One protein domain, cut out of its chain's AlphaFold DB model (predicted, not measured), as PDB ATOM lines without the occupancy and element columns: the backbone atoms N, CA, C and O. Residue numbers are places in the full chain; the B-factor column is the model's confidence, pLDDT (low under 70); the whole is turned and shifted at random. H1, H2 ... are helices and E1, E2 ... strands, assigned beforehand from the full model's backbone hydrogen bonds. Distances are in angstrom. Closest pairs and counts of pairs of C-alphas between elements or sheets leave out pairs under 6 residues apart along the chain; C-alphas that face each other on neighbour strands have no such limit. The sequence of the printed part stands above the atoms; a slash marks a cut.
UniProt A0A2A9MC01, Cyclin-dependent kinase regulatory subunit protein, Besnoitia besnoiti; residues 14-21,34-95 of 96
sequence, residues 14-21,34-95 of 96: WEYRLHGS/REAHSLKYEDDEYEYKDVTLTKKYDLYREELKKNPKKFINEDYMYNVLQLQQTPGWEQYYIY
ATOM      1  N   TRP A  14      34.812  46.748 -27.545       72.69
ATOM      2  CA  TRP A  14      33.946  46.040 -28.491       72.69
ATOM      3  C   TRP A  14      32.679  45.582 -27.807       72.69
ATOM      4  O   TRP A  14      32.764  45.044 -26.707       72.69
ATOM      5  N   GLU A  15      31.536  45.720 -28.468       78.06
ATOM      6  CA  GLU A  15      30.262  45.261 -27.922       78.06
ATOM      7  C   GLU A  15      29.941  43.861 -28.452       78.06
ATOM      8  O   GLU A  15      29.937  43.606 -29.663       78.06
ATOM      9  N   TYR A  16      29.688  42.948 -27.524       76.44
ATOM     10  CA  TYR A  16      29.278  41.579 -27.794       76.44
ATOM     11  C   TYR A  16      27.845  41.389 -27.330       76.44
ATOM     12  O   TYR A  16      27.454  41.979 -26.322       76.44
ATOM     13  N   ARG A  17      27.100  40.533 -28.029       77.69
ATOM     14  CA  ARG A  17      25.748  40.123 -27.648       77.69
ATOM     15  C   ARG A  17      25.630  38.604 -27.540       77.69
ATOM     16  O   ARG A  17      26.358  37.885 -28.218       77.69
ATOM     17  N   LEU A  18      24.707  38.127 -26.722       73.62
ATOM     18  CA  LEU A  18      24.374  36.717 -26.545       73.62
ATOM     19  C   LEU A  18      22.856  36.563 -26.660       73.62
ATOM     20  O   LEU A  18      22.117  37.252 -25.960       73.62
ATOM     21  N   HIS A  19      22.396  35.689 -27.556       69.50
ATOM     22  CA  HIS A  19      20.969  35.439 -27.764       69.50
ATOM     23  C   HIS A  19      20.443  34.437 -26.731       69.50
ATOM     24  O   HIS A  19      20.893  33.290 -26.688       69.50
ATOM     25  N   GLY A  20      19.438  34.844 -25.957       55.56
ATOM     26  CA  GLY A  20      18.801  34.003 -24.946       55.56
ATOM     27  C   GLY A  20      19.280  34.303 -23.527       55.56
ATOM     28  O   GLY A  20      20.440  34.099 -23.172       55.56
ATOM     29  N   SER A  21      18.335  34.748 -22.699       51.88
ATOM     30  CA  SER A  21      18.499  34.968 -21.262       51.88
ATOM     31  C   SER A  21      18.721  33.635 -20.546       51.88
ATOM     32  O   SER A  21      17.779  32.991 -20.086       51.88
ATOM     33  N   ARG A  34      44.785  41.104 -19.634       59.94
ATOM     34  CA  ARG A  34      44.745  40.959 -21.103       59.94
ATOM     35  C   ARG A  34      43.494  41.580 -21.729       59.94
ATOM     36  O   ARG A  34      43.538  41.987 -22.891       59.94
ATOM     37  N   GLU A  35      42.430  41.678 -20.943       67.00
ATOM     38  CA  GLU A  35      41.126  42.197 -21.337       67.00
ATOM     39  C   GLU A  35      40.348  42.698 -20.116       67.00
ATOM     40  O   GLU A  35      40.579  42.252 -18.989       67.00
ATOM     41  N   ALA A  36      39.451  43.656 -20.343       68.50
ATOM     42  CA  ALA A  36      38.516  44.161 -19.346       68.50
ATOM     43  C   ALA A  36      37.087  43.964 -19.854       68.50
ATOM     44  O   ALA A  36      36.779  44.347 -20.979       68.50
ATOM     45  N   HIS A  37      36.222  43.385 -19.024       70.69
ATOM     46  CA  HIS A  37      34.808  43.190 -19.335       70.69
ATOM     47  C   HIS A  37      33.976  44.244 -18.601       70.69
ATOM     48  O   HIS A  37      34.155  44.436 -17.395       70.69
ATOM     49  N   SER A  38      33.077  44.923 -19.313       69.69
ATOM     50  CA  SER A  38      32.112  45.829 -18.695       69.69
ATOM     51  C   SER A  38      30.994  45.054 -17.990       69.69
ATOM     52  O   SER A  38      30.889  43.824 -18.079       69.69
ATOM     53  N   LEU A  39      30.172  45.781 -17.229       72.19
ATOM     54  CA  LEU A  39      28.944  45.219 -16.683       72.19
ATOM     55  C   LEU A  39      28.028  44.798 -17.835       72.19
ATOM     56  O   LEU A  39      27.826  45.553 -18.784       72.19
ATOM     57  N   LYS A  40      27.470  43.595 -17.716       75.75
ATOM     58  CA  LYS A  40      26.461  43.082 -18.637       75.75
ATOM     59  C   LYS A  40      25.176  43.911 -18.517       75.75
ATOM     60  O   LYS A  40      24.801  44.294 -17.407       75.75
ATOM     61  N   TYR A  41      24.516  44.168 -19.638       77.50
ATOM     62  CA  TYR A  41      23.183  44.773 -19.702       77.50
ATOM     63  C   TYR A  41      22.340  44.017 -20.725       77.50
ATOM     64  O   TYR A  41      22.882  43.519 -21.701       77.50
ATOM     65  N   GLU A  42      21.037  43.905 -20.511       80.31
ATOM     66  CA  GLU A  42      20.153  43.084 -21.346       80.31
ATOM     67  C   GLU A  42      18.987  43.903 -21.915       80.31
ATOM     68  O   GLU A  42      18.576  44.905 -21.320       80.31
ATOM     69  N   ASP A  43      18.491  43.488 -23.078       77.75
ATOM     70  CA  ASP A  43      17.174  43.857 -23.601       77.75
ATOM     71  C   ASP A  43      16.261  42.615 -23.673       77.75
ATOM     72  O   ASP A  43      16.590  41.564 -23.123       77.75
ATOM     73  N   ASP A  44      15.089  42.738 -24.304       74.81
ATOM     74  CA  ASP A  44      14.108  41.647 -24.394       74.81
ATOM     75  C   ASP A  44      14.604  40.430 -25.215       74.81
ATOM     76  O   ASP A  44      13.992  39.362 -25.150       74.81
ATOM     77  N   GLU A  45      15.690  40.563 -25.988       77.62
ATOM     78  CA  GLU A  45      16.169  39.556 -26.949       77.62
ATOM     79  C   GLU A  45      17.626  39.115 -26.691       77.62
ATOM     80  O   GLU A  45      17.965  37.939 -26.880       77.62
ATOM     81  N   TYR A  46      18.488  40.016 -26.205       79.00
ATOM     82  CA  TYR A  46      19.923  39.784 -26.043       79.00
ATOM     83  C   TYR A  46      20.492  40.304 -24.720       79.00
ATOM     84  O   TYR A  46      20.107  41.346 -24.191       79.00
ATOM     85  N   GLU A  47      21.531  39.618 -24.251       82.12
ATOM     86  CA  GLU A  47      22.463  40.144 -23.256       82.12
ATOM     87  C   GLU A  47      23.665  40.768 -23.971       82.12
ATOM     88  O   GLU A  47      24.234  40.157 -24.870       82.12
ATOM     89  N   TYR A  48      24.091  41.955 -23.557       81.06
ATOM     90  CA  TYR A  48      25.213  42.698 -24.118       81.06
ATOM     91  C   TYR A  48      26.306  42.922 -23.080       81.06
ATOM     92  O   TYR A  48      26.055  43.048 -21.880       81.06
ATOM     93  N   LYS A  49      27.543  43.028 -23.556       80.50
ATOM     94  CA  LYS A  49      28.680  43.502 -22.763       80.50
ATOM     95  C   LYS A  49      29.712  44.143 -23.669       80.50
ATOM     96  O   LYS A  49      29.878  43.742 -24.820       80.50
ATOM     97  N   ASP A  50      30.481  45.056 -23.109       78.50
ATOM     98  CA  ASP A  50      31.664  45.585 -23.763       78.50
ATOM     99  C   ASP A  50      32.909  44.821 -23.289       78.50
ATOM    100  O   ASP A  50      33.049  44.498 -22.106       78.50
ATOM    101  N   VAL A  51      33.839  44.540 -24.200       76.00
ATOM    102  CA  VAL A  51      35.149  43.977 -23.867       76.00
ATOM    103  C   VAL A  51      36.246  44.839 -24.464       76.00
ATOM    104  O   VAL A  51      36.303  45.048 -25.675       76.00
ATOM    105  N   THR A  52      37.127  45.335 -23.603       74.38
ATOM    106  CA  THR A  52      38.302  46.111 -23.990       74.38
ATOM    107  C   THR A  52      39.518  45.200 -24.082       74.38
ATOM    108  O   THR A  52      39.935  44.619 -23.080       74.38
ATOM    109  N   LEU A  53      40.119  45.093 -25.269       71.94
ATOM    110  CA  LEU A  53      41.327  44.297 -25.504       71.94
ATOM    111  C   LEU A  53      42.578  45.146 -25.248       71.94
ATOM    112  O   LEU A  53      42.842  46.089 -25.990       71.94
ATOM    113  N   THR A  54      43.388  44.814 -24.238       67.69
ATOM    114  CA  THR A  54      44.567  45.631 -23.870       67.69
ATOM    115  C   THR A  54      45.880  45.131 -24.475       67.69
ATOM    116  O   THR A  54      46.811  45.916 -24.618       67.69
ATOM    117  N   LYS A  55      45.985  43.843 -24.844       66.81
ATOM    118  CA  LYS A  55      47.243  43.235 -25.348       66.81
ATOM    119  C   LYS A  55      47.152  42.531 -26.704       66.81
ATOM    120  O   LYS A  55      48.172  42.098 -27.228       66.81
ATOM    121  N   LYS A  56      45.952  42.383 -27.268       71.62
ATOM    122  CA  LYS A  56      45.717  41.644 -28.527       71.62
ATOM    123  C   LYS A  56      44.970  42.445 -29.584       71.62
ATOM    124  O   LYS A  56      44.505  41.902 -30.583       71.62
ATOM    125  N   TYR A  57      44.882  43.748 -29.359       71.12
ATOM    126  CA  TYR A  57      44.232  44.664 -30.273       71.12
ATOM    127  C   TYR A  57      44.907  44.713 -31.646       71.12
ATOM    128  O   TYR A  57      44.212  44.797 -32.652       71.12
ATOM    129  N   ASP A  58      46.235  44.592 -31.710       75.81
ATOM    130  CA  ASP A  58      46.957  44.633 -32.986       75.81
ATOM    131  C   ASP A  58      46.599  43.444 -33.886       75.81
ATOM    132  O   ASP A  58      46.255  43.652 -35.047       75.81
ATOM    133  N   LEU A  59      46.546  42.224 -33.335       78.25
ATOM    134  CA  LEU A  59      46.114  41.018 -34.061       78.25
ATOM    135  C   LEU A  59      44.685  41.154 -34.592       78.25
ATOM    136  O   LEU A  59      44.361  40.721 -35.696       78.25
ATOM    137  N   TYR A  60      43.817  41.765 -33.790       75.81
ATOM    138  CA  TYR A  60      42.451  42.047 -34.193       75.81
ATOM    139  C   TYR A  60      42.393  43.111 -35.307       75.81
ATOM    140  O   TYR A  60      41.699  42.929 -36.307       75.81
ATOM    141  N   ARG A  61      43.170  44.197 -35.193       76.69
ATOM    142  CA  ARG A  61      43.275  45.238 -36.227       76.69
ATOM    143  C   ARG A  61      43.815  44.703 -37.543       76.69
ATOM    144  O   ARG A  61      43.354  45.129 -38.597       76.69
ATOM    145  N   GLU A  62      44.802  43.817 -37.505       81.75
ATOM    146  CA  GLU A  62      45.332  43.177 -38.709       81.75
ATOM    147  C   GLU A  62      44.276  42.322 -39.408       81.75
ATOM    148  O   GLU A  62      44.189  42.349 -40.636       81.75
ATOM    149  N   GLU A  63      43.425  41.635 -38.649       79.12
ATOM    150  CA  GLU A  63      42.314  40.869 -39.213       79.12
ATOM    151  C   GLU A  63      41.229  41.779 -39.803       79.12
ATOM    152  O   GLU A  63      40.797  41.567 -40.938       79.12
ATOM    153  N   LEU A  64      40.871  42.871 -39.116       76.06
ATOM    154  CA  LEU A  64      39.962  43.875 -39.676       76.06
ATOM    155  C   LEU A  64      40.520  44.559 -40.926       76.06
ATOM    156  O   LEU A  64      39.759  44.874 -41.833       76.06
ATOM    157  N   LYS A  65      41.835  44.781 -41.032       78.31
ATOM    158  CA  LYS A  65      42.432  45.330 -42.263       78.31
ATOM    159  C   LYS A  65      42.211  44.412 -43.463       78.31
ATOM    160  O   LYS A  65      42.050  44.911 -44.575       78.31
ATOM    161  N   LYS A  66      42.192  43.091 -43.253       81.31
ATOM    162  CA  LYS A  66      41.875  42.124 -44.315       81.31
ATOM    163  C   LYS A  66      40.398  42.185 -44.688       81.31
ATOM    164  O   LYS A  66      40.068  42.019 -45.860       81.31
ATOM    165  N   ASN A  67      39.509  42.403 -43.712       74.62
ATOM    166  CA  ASN A  67      38.073  42.479 -43.967       74.62
ATOM    167  C   ASN A  67      37.323  43.391 -42.967       74.62
ATOM    168  O   ASN A  67      36.775  42.913 -41.975       74.62
ATOM    169  N   PRO A  68      37.234  44.710 -43.229       67.88
ATOM    170  CA  PRO A  68      36.832  45.704 -42.223       67.88
ATOM    171  C   PRO A  68      35.344  45.680 -41.863       67.88
ATOM    172  O   PRO A  68      34.931  46.332 -40.911       67.88
ATOM    173  N   LYS A  69      34.527  44.951 -42.629       66.31
ATOM    174  CA  LYS A  69      33.083  44.798 -42.391       66.31
ATOM    175  C   LYS A  69      32.717  43.450 -41.778       66.31
ATOM    176  O   LYS A  69      31.541  43.201 -41.534       66.31
ATOM    177  N   LYS A  70      33.692  42.556 -41.602       75.38
ATOM    178  CA  LYS A  70      33.437  41.205 -41.122       75.38
ATOM    179  C   LYS A  70      33.712  41.154 -39.626       75.38
ATOM    180  O   LYS A  70      34.844  41.358 -39.198       75.38
ATOM    181  N   PHE A  71      32.676  40.854 -38.852       80.06
ATOM    182  CA  PHE A  71      32.835  40.497 -37.450       80.06
ATOM    183  C   PHE A  71      33.685  39.234 -37.324       80.06
ATOM    184  O   PHE A  71      33.599  38.325 -38.161       80.06
ATOM    185  N   ILE A  72      34.522  39.182 -36.291       78.94
ATOM    186  CA  ILE A  72      35.272  37.961 -36.001       78.94
ATOM    187  C   ILE A  72      34.306  36.863 -35.563       78.94
ATOM    188  O   ILE A  72      33.329  37.121 -34.860       78.94
ATOM    189  N   ASN A  73      34.570  35.634 -35.998       81.81
ATOM    190  CA  ASN A  73      33.803  34.491 -35.531       81.81
ATOM    191  C   ASN A  73      34.289  34.042 -34.146       81.81
ATOM    192  O   ASN A  73      35.354  34.437 -33.662       81.81
ATOM    193  N   GLU A  74      33.486  33.189 -33.529       80.06
ATOM    194  CA  GLU A  74      33.734  32.633 -32.205       80.06
ATOM    195  C   GLU A  74      35.079  31.881 -32.116       80.06
ATOM    196  O   GLU A  74      35.854  32.091 -31.182       80.06
ATOM    197  N   ASP A  75      35.434  31.095 -33.138       82.50
ATOM    198  CA  ASP A  75      36.733  30.415 -33.207       82.50
ATOM    199  C   ASP A  75      37.916  31.386 -33.151       82.50
ATOM    200  O   ASP A  75      38.904  31.125 -32.463       82.50
ATOM    201  N   TYR A  76      37.843  32.516 -33.858       81.06
ATOM    202  CA  TYR A  76      38.890  33.535 -33.817       81.06
ATOM    203  C   TYR A  76      38.952  34.201 -32.437       81.06
ATOM    204  O   TYR A  76      40.038  34.466 -31.912       81.06
ATOM    205  N   MET A  77      37.791  34.419 -31.816       78.88
ATOM    206  CA  MET A  77      37.666  34.965 -30.468       78.88
ATOM    207  C   MET A  77      38.392  34.087 -29.432       78.88
ATOM    208  O   MET A  77      39.225  34.586 -28.672       78.88
ATOM    209  N   TYR A  78      38.156  32.774 -29.443       78.44
ATOM    210  CA  TYR A  78      38.740  31.857 -28.459       78.44
ATOM    211  C   TYR A  78      40.149  31.386 -28.801       78.44
ATOM    212  O   TYR A  78      41.005  31.321 -27.924       78.44
ATOM    213  N   ASN A  79      40.436  31.073 -30.062       80.81
ATOM    214  CA  ASN A  79      41.720  30.464 -30.410       80.81
ATOM    215  C   ASN A  79      42.812  31.513 -30.647       80.81
ATOM    216  O   ASN A  79      43.962  31.310 -30.252       80.81
ATOM    217  N   VAL A  80      42.465  32.656 -31.251       81.50
ATOM    218  CA  VAL A  80      43.435  33.711 -31.589       81.50
ATOM    219  C   VAL A  80      43.454  34.782 -30.504       81.50
ATOM    220  O   VAL A  80      44.482  35.019 -29.849       81.50
ATOM    221  N   LEU A  81      42.299  35.401 -30.245       75.81
ATOM    222  CA  LEU A  81      42.207  36.415 -29.200       75.81
ATOM    223  C   LEU A  81      42.283  35.800 -27.801       75.81
ATOM    224  O   LEU A  81      42.748  36.475 -26.889       75.81
ATOM    225  N   GLN A  82      42.008  34.502 -27.629       76.44
ATOM    226  CA  GLN A  82      41.971  33.842 -26.310       76.44
ATOM    227  C   GLN A  82      41.122  34.618 -25.305       76.44
ATOM    228  O   GLN A  82      41.449  34.658 -24.122       76.44
ATOM    229  N   LEU A  83      40.066  35.248 -25.816       75.56
ATOM    230  CA  LEU A  83      39.082  35.965 -25.029       75.56
ATOM    231  C   LEU A  83      38.362  34.952 -24.151       75.56
ATOM    232  O   LEU A  83      37.754  34.009 -24.654       75.56
ATOM    233  N   GLN A  84      38.417  35.137 -22.840       74.31
ATOM    234  CA  GLN A  84      37.794  34.206 -21.910       74.31
ATOM    235  C   GLN A  84      36.327  34.581 -21.720       74.31
ATOM    236  O   GLN A  84      35.953  35.400 -20.885       74.31
ATOM    237  N   GLN A  85      35.475  34.001 -22.561       73.50
ATOM    238  CA  GLN A  85      34.032  34.222 -22.542       73.50
ATOM    239  C   GLN A  85      33.309  32.879 -22.607       73.50
ATOM    240  O   GLN A  85      33.835  31.916 -23.158       73.50
ATOM    241  N   THR A  86      32.095  32.808 -22.065       72.38
ATOM    242  CA  THR A  86      31.225  31.642 -22.275       72.38
ATOM    243  C   THR A  86      30.955  31.456 -23.771       72.38
ATOM    244  O   THR A  86      30.882  32.462 -24.464       72.38
ATOM    245  N   PRO A  87      30.788  30.235 -24.292       76.50
ATOM    246  CA  PRO A  87      30.335  30.039 -25.670       76.50
ATOM    247  C   PRO A  87      29.018  30.777 -25.960       76.50
ATOM    248  O   PRO A  87      28.180  30.921 -25.067       76.50
ATOM    249  N   GLY A  88      28.846  31.236 -27.195       79.31
ATOM    250  CA  GLY A  88      27.651  31.891 -27.729       79.31
ATOM    251  C   GLY A  88      27.738  33.414 -27.866       79.31
ATOM    252  O   GLY A  88      26.809  34.014 -28.401       79.31
ATOM    253  N   TRP A  89      28.807  34.066 -27.391       79.50
ATOM    254  CA  TRP A  89      28.947  35.520 -27.556       79.50
ATOM    255  C   TRP A  89      29.333  35.871 -28.991       79.50
ATOM    256  O   TRP A  89      30.378  35.465 -29.498       79.50
ATOM    257  N   GLU A  90      28.525  36.718 -29.613       82.50
ATOM    258  CA  GLU A  90      28.754  37.234 -30.954       82.50
ATOM    259  C   GLU A  90      29.256  38.671 -30.886       82.50
ATOM    260  O   GLU A  90      28.733  39.495 -30.132       82.50
ATOM    261  N   GLN A  91      30.254  39.004 -31.706       78.56
ATOM    262  CA  GLN A  91      30.621  40.400 -31.903       78.56
ATOM    263  C   GLN A  91      29.499  41.095 -32.681       78.56
ATOM    264  O   GLN A  91      29.203  40.722 -33.815       78.56
ATOM    265  N   TYR A  92      28.888  42.105 -32.066       78.69
ATOM    266  CA  TYR A  92      27.736  42.805 -32.634       78.69
ATOM    267  C   TYR A  92      28.104  44.168 -33.210       78.69
ATOM    268  O   TYR A  92      27.548  44.589 -34.226       78.69
ATOM    269  N   TYR A  93      29.046  44.866 -32.575       74.31
ATOM    270  CA  TYR A  93      29.373  46.229 -32.964       74.31
ATOM    271  C   TYR A  93      30.865  46.536 -32.850       74.31
ATOM    272  O   TYR A  93      31.544  46.169 -31.887       74.31
ATOM    273  N   ILE A  94      31.350  47.239 -33.874       67.88
ATOM    274  CA  ILE A  94      32.701  47.778 -33.988       67.88
ATOM    275  C   ILE A  94      32.613  49.281 -33.754       67.88
ATOM    276  O   ILE A  94      31.982  49.978 -34.549       67.88
ATOM    277  N   TYR A  95      33.239  49.791 -32.694       65.81
ATOM    278  CA  TYR A  95      33.345  51.239 -32.531       65.81
ATOM    279  C   TYR A  95      34.303  51.810 -33.598       65.81
ATOM    280  O   TYR A  95      35.357  51.210 -33.827       65.81
TER     281      TYR A  95
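AT A GLANCE: This is residues 14 to 21 and 34 to 95 of the 96 residues of the protein "Cyclin-dependent kinase regulatory subunit protein" of Besnoitia besnoiti (UniProt A0A2A9MC01). A strongly twisted sheet of four antiparallel strands makes the main wall of this domain; the short helix H1 follows the end of the longest strand, E3, by a tight link, and the short helix H2 comes near H1 and, at Glu 74, near the start of the edge strand E4, with neither helix covering the sheet. The loop of the hairpin E2 and E3 and the helix H1 lie at opposite ends of the longest axis. The printed part has 70 residues, with elements in the order E1, E2, E3, H1, H2, E4; the sheet's order is E2, E3, E1, E4, and the class is mixed, helices and strands. The whole is compact, with a radius of gyration of the C-alphas of 11.9 A, and its spans are 34 by 24 by 21 A.

HOW THE PARTS SIT: E1, residues 14 to 19, is an inner strand. On one side its neighbour is E3, residues 46 to 53, antiparallel at 151 degrees; N 16 and O 49 are 2.8 A apart and N 49 and O 16 are 3.0 A apart, both within hydrogen-bond range. E2, residues 35 to 37, is an edge strand and forms a hairpin with E3; N 36 and O 52 are 2.9 A apart. The pairing is staggered: E3 pairs with E1 over residues 46 to 51 and with E2 over residues 51 to 53. H1, residues 57 to 66, follows E3 by a tight link and is not on the sheet, with 2 pairs of C-alphas within 10 A. H2, residues 74 to 80, is near H1, with 5 pairs of C-alphas within 10 A, the closest 8.2 A. It is only just not on the sheet, with 4 pairs of C-alphas within 10 A. E4, residues 90 to 94, is the other edge strand, antiparallel to E1 at 147 degrees; N 90 and O 17 are 2.8 A apart. The closest C-alphas of H2 and E4, those of Glu 74 and Glu 90, are 6.9 A apart. E3, H1, H2 and E4 form a split strand-helix-strand unit, two strands running the same way with E1 between them, and its crossover is right-handed. In H1 and H2 every O i to N i+4 pair is within hydrogen-bond range.

IN THESE COORDINATES: E1 begins at C-alpha 14, (33.946, 46.040, -28.491), and is 16.8 A long. E2 measures 6.7 A, and E3 runs 21.9 A to C-alpha 53 at (41.327, 44.297, -25.504). H1 is 14.5 A long, H2 9.8 A. E4 is 11.7 A long and ends at C-alpha 94, (32.701, 47.778, -33.988).

THE WHOLE: The two C-alphas farthest apart, those of Asp 44 and Glu 62, are 34.4 A apart. Residues 22 to 33 are not printed, and C-alphas 21 and 34 are 26.9 A apart across the cut. Of the links that are printed whole, none is long. The mean pLDDT of the printed part is 75.0; 13 residues are under 70, among them residues 19 to 21 and 34 to 36.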